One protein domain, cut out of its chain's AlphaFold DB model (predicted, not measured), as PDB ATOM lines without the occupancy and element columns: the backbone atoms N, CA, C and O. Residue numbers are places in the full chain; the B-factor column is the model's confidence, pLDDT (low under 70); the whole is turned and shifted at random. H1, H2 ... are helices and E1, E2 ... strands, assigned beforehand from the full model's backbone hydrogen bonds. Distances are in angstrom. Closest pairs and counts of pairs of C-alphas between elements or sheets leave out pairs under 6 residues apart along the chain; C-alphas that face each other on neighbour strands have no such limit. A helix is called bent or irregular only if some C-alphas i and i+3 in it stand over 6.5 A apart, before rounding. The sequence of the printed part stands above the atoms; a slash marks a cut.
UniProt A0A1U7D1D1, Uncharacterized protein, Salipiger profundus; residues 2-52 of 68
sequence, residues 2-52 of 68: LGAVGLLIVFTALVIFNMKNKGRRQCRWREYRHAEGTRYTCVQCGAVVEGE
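Overview. This is residues 2 to 52 of the 68 residues of an uncharacterized protein of Salipiger profundus (UniProt A0A1U7D1D1). One long helix, H1, sticks out as a stalk from a small head, a narrow sheet of three short strands, E1, E2 and E3, and residues 2 to 21 of H1 stand free of everything else. The head's strands run back and forth as a meander, each strand the antiparallel neighbour of the one before, in the order E1, E2, E3 across the sheet. The printed part has 51 residues, with one named helix followed by three named strands, and its class is mixed, helices and strands. It is extended, with a radius of gyration of the C-alphas of 17.7 A, and its C-alphas span 60 by 17 by 12 A, a rod whose length owes much to the helix.

Along the chain. H1 takes residues 2 to 25 and measures 37.0 A from first to last C-alpha, from C-alpha 2 at (28.277, -56.501, 40.640) to C-alpha 25 at (1.371, -33.430, 30.151). It is irregular: C-alphas 22 and 25 are 7.1 A apart, against about 5 A in a regular helix. E1 takes residues 29 to 34, 15.8 A long, and begins with C-alpha 29 at (-10.307, -34.778, 32.713). E2 takes residues 37 to 42, 16.6 A long. E3 takes residues 48 to 51, 9.9 A long, and ends with C-alpha 51 at (-14.882, -30.132, 42.511).

Arrangement. H1 is not on the sheet, with 1 pair of C-alphas within 10 A, and it is apart from E2 and from E3. In its backbone 17 of 20 O i to N i+4 pairs are within hydrogen-bond range. E1 and E2 form a hairpin, antiparallel at 154 degrees between their directions. The C-alphas of Trp 29 and Cys 42 face each other at 4.3 A, and N 30 and O 41 are within hydrogen-bond range at 2.8 A, as are N 39 and O 32 at 2.8 A. E2 and E3 form a second hairpin, antiparallel at 147 degrees. There the C-alphas of Arg 39 and Glu 50 face each other at 4.5 A, and N 40 and O 49 are within hydrogen-bond range at 2.8 A. E2 is the inner strand, and E1 and E3 are the edge strands.

Size, cuts and confidence. The two C-alphas farthest apart are those of Leu 2 and Ala 35, at 59.6 A. Without the free stretch, the body has 31 residues and spans 33 by 11 by 10 A. The printed part has no cut, and the links H1 to E1, E1 to E2 and E2 to E3 are tight. The mean pLDDT of the printed part is 80.0, and it is under 70 at residue 2 and residues 19 to 26.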
ATOM      1  N   LEU A   2      28.607 -57.876  40.198       67.88
ATOM      2  CA  LEU A   2      28.277 -56.501  40.640       67.88
ATOM      3  C   LEU A   2      27.728 -55.574  39.529       67.88
ATOM      4  O   LEU A   2      26.767 -54.848  39.765       67.88
ATOM      5  N   GLY A   3      28.271 -55.640  38.306       73.38
ATOM      6  CA  GLY A   3      27.820 -54.788  37.191       73.38
ATOM      7  C   GLY A   3      26.382 -55.058  36.723       73.38
ATOM      8  O   GLY A   3      25.639 -54.122  36.444       73.38
ATOM      9  N   ALA A   4      25.958 -56.326  36.700       79.56
ATOM     10  CA  ALA A   4      24.605 -56.703  36.280       79.56
ATOM     11  C   ALA A   4      23.543 -56.253  37.296       79.56
ATOM     12  O   ALA A   4      22.475 -55.778  36.915       79.56
ATOM     13  N   VAL A   5      23.863 -56.344  38.592       90.00
ATOM     14  CA  VAL A   5      22.973 -55.901  39.676       90.00
ATOM     15  C   VAL A   5      22.825 -54.378  39.673       90.00
ATOM     16  O   VAL A   5      21.707 -53.875  39.759       90.00
ATOM     17  N   GLY A   6      23.924 -53.635  39.500       86.88
ATOM     18  CA  GLY A   6      23.875 -52.172  39.401       86.88
ATOM     19  C   GLY A   6      23.024 -51.689  38.224       86.88
ATOM     20  O   GLY A   6      22.208 -50.779  38.378       86.88
ATOM     21  N   LEU A   7      23.145 -52.348  37.068       91.44
ATOM     22  CA  LEU A   7      22.355 -52.016  35.885       91.44
ATOM     23  C   LEU A   7      20.860 -52.287  36.100       91.44
ATOM     24  O   LEU A   7      20.036 -51.443  35.760       91.44
ATOM     25  N   LEU A   8      20.510 -53.407  36.738       93.62
ATOM     26  CA  LEU A   8      19.128 -53.732  37.108       93.62
ATOM     27  C   LEU A   8      18.497 -52.672  38.021       93.62
ATOM     28  O   LEU A   8      17.352 -52.269  37.797       93.62
ATOM     29  N   ILE A   9      19.240 -52.185  39.018       93.38
ATOM     30  CA  ILE A   9      18.755 -51.164  39.959       93.38
ATOM     31  C   ILE A   9      18.495 -49.842  39.230       93.38
ATOM     32  O   ILE A   9      17.399 -49.287  39.332       93.38
ATOM     33  N   VAL A  10      19.470 -49.359  38.456       92.81
ATOM     34  CA  VAL A  10      19.346 -48.094  37.710       92.81
ATOM     35  C   VAL A  10      18.219 -48.176  36.680       92.81
ATOM     36  O   VAL A  10      17.418 -47.248  36.561       92.81
ATOM     37  N   PHE A  11      18.099 -49.304  35.980       92.62
ATOM     38  CA  PHE A  11      17.056 -49.517  34.981       92.62
ATOM     39  C   PHE A  11      15.656 -49.515  35.608       92.62
ATOM     40  O   PHE A  11      14.763 -48.806  35.141       92.62
ATOM     41  N   THR A  12      15.472 -50.237  36.715       90.75
ATOM     42  CA  THR A  12      14.187 -50.298  37.427       90.75
ATOM     43  C   THR A  12      13.806 -48.931  38.002       90.75
ATOM     44  O   THR A  12      12.657 -48.500  37.870       90.75
ATOM     45  N   ALA A  13      14.772 -48.199  38.566       88.06
ATOM     46  CA  ALA A  13      14.557 -46.843  39.064       88.06
ATOM     47  C   ALA A  13      14.107 -45.890  37.945       88.06
ATOM     48  O   ALA A  13      13.103 -45.195  38.105       88.06
ATOM     49  N   LEU A  14      14.784 -45.899  36.790       84.94
ATOM     50  CA  LEU A  14      14.411 -45.085  35.628       84.94
ATOM     51  C   LEU A  14      13.015 -45.428  35.099       84.94
ATOM     52  O   LEU A  14      12.244 -44.521  34.787       84.94
ATOM     53  N   VAL A  15      12.661 -46.715  35.037       83.31
ATOM     54  CA  VAL A  15      11.332 -47.177  34.608       83.31
ATOM     55  C   VAL A  15      10.243 -46.665  35.554       83.31
ATOM     56  O   VAL A  15       9.261 -46.081  35.092       83.31
ATOM     57  N   ILE A  16      10.426 -46.787  36.871       79.88
ATOM     58  CA  ILE A  16       9.470 -46.283  37.869       79.88
ATOM     59  C   ILE A  16       9.357 -44.755  37.798       79.88
ATOM     60  O   ILE A  16       8.248 -44.213  37.836       79.88
ATOM     61  N   PHE A  17      10.480 -44.049  37.655       73.50
ATOM     62  CA  PHE A  17      10.499 -42.589  37.596       73.50
ATOM     63  C   PHE A  17       9.805 -42.063  36.332       73.50
ATOM     64  O   PHE A  17       8.971 -41.156  36.408       73.50
ATOM     65  N   ASN A  18      10.060 -42.683  35.175       70.12
ATOM     66  CA  ASN A  18       9.370 -42.355  33.926       70.12
ATOM     67  C   ASN A  18       7.888 -42.733  33.965       70.12
ATOM     68  O   ASN A  18       7.051 -41.968  33.479       70.12
ATOM     69  N   MET A  19       7.527 -43.865  34.575       65.88
ATOM     70  CA  MET A  19       6.122 -44.224  34.769       65.88
ATOM     71  C   MET A  19       5.400 -43.218  35.667       65.88
ATOM     72  O   MET A  19       4.280 -42.826  35.341       65.88
ATOM     73  N   LYS A  20       6.031 -42.737  36.745       62.47
ATOM     74  CA  LYS A  20       5.455 -41.713  37.631       62.47
ATOM     75  C   LYS A  20       5.311 -40.348  36.945       62.47
ATOM     76  O   LYS A  20       4.263 -39.719  37.084       62.47
ATOM     77  N   ASN A  21       6.294 -39.913  36.150       60.38
ATOM     78  CA  ASN A  21       6.305 -38.572  35.548       60.38
ATOM     79  C   ASN A  21       5.621 -38.438  34.174       60.38
ATOM     80  O   ASN A  21       5.341 -37.306  33.769       60.38
ATOM     81  N   LYS A  22       5.277 -39.534  33.476       55.72
ATOM     82  CA  LYS A  22       4.561 -39.485  32.178       55.72
ATOM     83  C   LYS A  22       3.174 -38.818  32.237       55.72
ATOM     84  O   LYS A  22       2.663 -38.389  31.209       55.72
ATOM     85  N   GLY A  23       2.562 -38.700  33.419       55.62
ATOM     86  CA  GLY A  23       1.180 -38.222  33.561       55.62
ATOM     87  C   GLY A  23       0.981 -36.708  33.447       55.62
ATOM     88  O   GLY A  23      -0.109 -36.272  33.107       55.62
ATOM     89  N   ARG A  24       1.996 -35.868  33.692       56.69
ATOM     90  CA  ARG A  24       1.756 -34.420  33.888       56.69
ATOM     91  C   ARG A  24       1.356 -33.639  32.628       56.69
ATOM     92  O   ARG A  24       0.822 -32.548  32.766       56.69
ATOM     93  N   ARG A  25       1.588 -34.166  31.418       56.22
ATOM     94  CA  ARG A  25       1.371 -33.430  30.151       56.22
ATOM     95  C   ARG A  25       0.133 -33.848  29.354       56.22
ATOM     96  O   ARG A  25      -0.168 -33.216  28.352       56.22
ATOM     97  N   GLN A  26      -0.572 -34.902  29.768       65.94
ATOM     98  CA  GLN A  26      -1.705 -35.456  29.009       65.94
ATOM     99  C   GLN A  26      -2.925 -35.768  29.883       65.94
ATOM    100  O   GLN A  26      -3.783 -36.553  29.478       65.94
ATOM    101  N   CYS A  27      -3.014 -35.217  31.099       76.25
ATOM    102  CA  CYS A  27      -4.195 -35.474  31.919       76.25
ATOM    103  C   CYS A  27      -5.424 -34.850  31.254       76.25
ATOM    104  O   CYS A  27      -5.541 -33.636  31.115       76.25
ATOM    105  N   ARG A  28      -6.312 -35.734  30.796       83.19
ATOM    106  CA  ARG A  28      -7.577 -35.401  30.154       83.19
ATOM    107  C   ARG A  28      -8.682 -35.718  31.145       83.19
ATOM    108  O   ARG A  28      -8.964 -36.882  31.423       83.19
ATOM    109  N   TRP A  29      -9.250 -34.671  31.719       85.62
ATOM    110  CA  TRP A  29     -10.307 -34.778  32.713       85.62
ATOM    111  C   TRP A  29     -11.659 -34.971  32.032       85.62
ATOM    112  O   TRP A  29     -11.985 -34.268  31.077       85.62
ATOM    113  N   ARG A  30     -12.435 -35.941  32.516       87.56
ATOM    114  CA  ARG A  30     -13.855 -36.097  32.206       87.56
ATOM    115  C   ARG A  30     -14.676 -35.611  33.380       87.56
ATOM    116  O   ARG A  30     -14.408 -35.994  34.513       87.56
ATOM    117  N   GLU A  31     -15.655 -34.779  33.068       89.69
ATOM    118  CA  GLU A  31     -16.615 -34.231  34.014       89.69
ATOM    119  C   GLU A  31     -17.806 -35.189  34.149       89.69
ATOM    120  O   GLU A  31     -18.453 -35.515  33.152       89.69
ATOM    121  N   TYR A  32     -18.105 -35.624  35.370       88.12
ATOM    122  CA  TYR A  32     -19.305 -36.374  35.724       88.12
ATOM    123  C   TYR A  32     -20.113 -35.555  36.719       88.12
ATOM    124  O   TYR A  32     -19.674 -35.292  37.837       88.12
ATOM    125  N   ARG A  33     -21.303 -35.135  36.302       85.44
ATOM    126  CA  ARG A  33     -22.197 -34.326  37.131       85.44
ATOM    127  C   ARG A  33     -23.093 -35.244  37.953       85.44
ATOM    128  O   ARG A  33     -23.651 -36.193  37.407       85.44
ATOM    129  N   HIS A  34     -23.237 -34.948  39.237       84.31
ATOM    130  CA  HIS A  34     -24.188 -35.598  40.136       84.31
ATOM    131  C   HIS A  34     -24.928 -34.543  40.968       84.31
ATOM    132  O   HIS A  34     -24.605 -33.359  40.904       84.31
ATOM    133  N   ALA A  35     -25.954 -34.962  41.711       75.12
ATOM    134  CA  ALA A  35     -26.854 -34.053  42.428       75.12
ATOM    135  C   ALA A  35     -26.136 -33.140  43.443       75.12
ATOM    136  O   ALA A  35     -26.546 -32.000  43.632       75.12
ATOM    137  N   GLU A  36     -25.050 -33.624  44.048       77.25
ATOM    138  CA  GLU A  36     -24.313 -32.929  45.115       77.25
ATOM    139  C   GLU A  36     -23.024 -32.236  44.641       77.25
ATOM    140  O   GLU A  36     -22.371 -31.549  45.421       77.25
ATOM    141  N   GLY A  37     -22.628 -32.389  43.373       82.81
ATOM    142  CA  GLY A  37     -21.351 -31.855  42.909       82.81
ATOM    143  C   GLY A  37     -20.907 -32.351  41.540       82.81
ATOM    144  O   GLY A  37     -21.675 -32.905  40.748       82.81
ATOM    145  N   THR A  38     -19.638 -32.095  41.228       87.94
ATOM    146  CA  THR A  38     -19.020 -32.541  39.980       87.94
ATOM    147  C   THR A  38     -17.775 -33.360  40.270       87.94
ATOM    148  O   THR A  38     -16.813 -32.894  40.876       87.94
ATOM    149  N   ARG A  39     -17.764 -34.590  39.772       87.88
ATOM    150  CA  ARG A  39     -16.625 -35.492  39.861       87.88
ATOM    151  C   ARG A  39     -15.811 -35.418  38.580       87.88
ATOM    152  O   ARG A  39     -16.313 -35.684  37.491       87.88
ATOM    153  N   TYR A  40     -14.531 -35.110  38.708       87.94
ATOM    154  CA  TYR A  40     -13.581 -35.153  37.608       87.94
ATOM    155  C   TYR A  40     -12.772 -36.438  37.670       87.94
ATOM    156  O   TYR A  40     -12.104 -36.725  38.663       87.94
ATOM    157  N   THR A  41     -12.782 -37.198  36.579       86.25
ATOM    158  CA  THR A  41     -11.967 -38.408  36.438       86.25
ATOM    159  C   THR A  41     -11.014 -38.260  35.267       86.25
ATOM    160  O   THR A  41     -11.426 -37.992  34.138       86.25
ATOM    161  N   CYS A  42      -9.720 -38.439  35.506       85.06
ATOM    162  CA  CYS A  42      -8.729 -38.427  34.444       85.06
ATOM    163  C   CYS A  42      -8.768 -39.755  33.679       85.06
ATOM    164  O   CYS A  42      -8.469 -40.800  34.250       85.06
ATOM    165  N   VAL A  43      -9.053 -39.727  32.375       82.44
ATOM    166  CA  VAL A  43      -9.078 -40.955  31.551       82.44
ATOM    167  C   VAL A  43      -7.702 -41.579  31.331       82.44
ATOM    168  O   VAL A  43      -7.617 -42.750  30.986       82.44
ATOM    169  N   GLN A  44      -6.628 -40.813  31.533       79.06
ATOM    170  CA  GLN A  44      -5.264 -41.276  31.269       79.06
ATOM    171  C   GLN A  44      -4.616 -41.946  32.484       79.06
ATOM    172  O   GLN A  44      -3.765 -42.823  32.346       79.06
ATOM    173  N   CYS A  45      -4.968 -41.514  33.697       75.06
ATOM    174  CA  CYS A  45      -4.364 -42.033  34.924       75.06
ATOM    175  C   CYS A  45      -5.360 -42.575  35.947       75.06
ATOM    176  O   CYS A  45      -4.910 -43.120  36.949       75.06
ATOM    177  N   GLY A  46      -6.665 -42.407  35.729       79.25
ATOM    178  CA  GLY A  46      -7.703 -42.838  36.662       79.25
ATOM    179  C   GLY A  46      -7.820 -41.980  37.923       79.25
ATOM    180  O   GLY A  46      -8.575 -42.338  38.816       79.25
ATOM    181  N   ALA A  47      -7.093 -40.859  38.029       82.81
ATOM    182  CA  ALA A  47      -7.236 -39.955  39.169       82.81
ATOM    183  C   ALA A  47      -8.672 -39.420  39.247       82.81
ATOM    184  O   ALA A  47      -9.217 -38.992  38.227       82.81
ATOM    185  N   VAL A  48      -9.251 -39.423  40.447       85.25
ATOM    186  CA  VAL A  48     -10.597 -38.914  40.730       85.25
ATOM    187  C   VAL A  48     -10.490 -37.766  41.721       85.25
ATOM    188  O   VAL A  48      -9.734 -37.850  42.689       85.25
ATOM    189  N   VAL A  49     -11.239 -36.700  41.469       85.25
ATOM    190  CA  VAL A  49     -11.374 -35.570  42.383       85.25
ATOM    191  C   VAL A  49     -12.775 -34.993  42.291       85.25
ATOM    192  O   VAL A  49     -13.360 -34.950  41.209       85.25
ATOM    193  N   GLU A  50     -13.304 -34.547  43.419       86.38
ATOM    194  CA  GLU A  50     -14.542 -33.780  43.459       86.38
ATOM    195  C   GLU A  50     -14.237 -32.289  43.410       86.38
ATOM    196  O   GLU A  50     -13.241 -31.809  43.957       86.38
ATOM    197  N   GLY A  51     -15.062 -31.555  42.685       81.50
ATOM    198  CA  GLY A  51     -14.882 -30.132  42.511       81.50
ATOM    199  C   GLY A  51     -16.131 -29.468  41.980       81.50
ATOM    200  O   GLY A  51     -17.184 -30.076  41.780       81.50
ATOM    201  N   GLU A  52     -15.986 -28.176  41.739       82.12
ATOM    202  CA  GLU A  52     -17.071 -27.356  41.241       82.12
ATOM    203  C   GLU A  52     -17.262 -27.549  39.736       82.12
ATOM    204  O   GLU A  52     -16.334 -27.894  38.990       82.12
TER     205      GLU A  52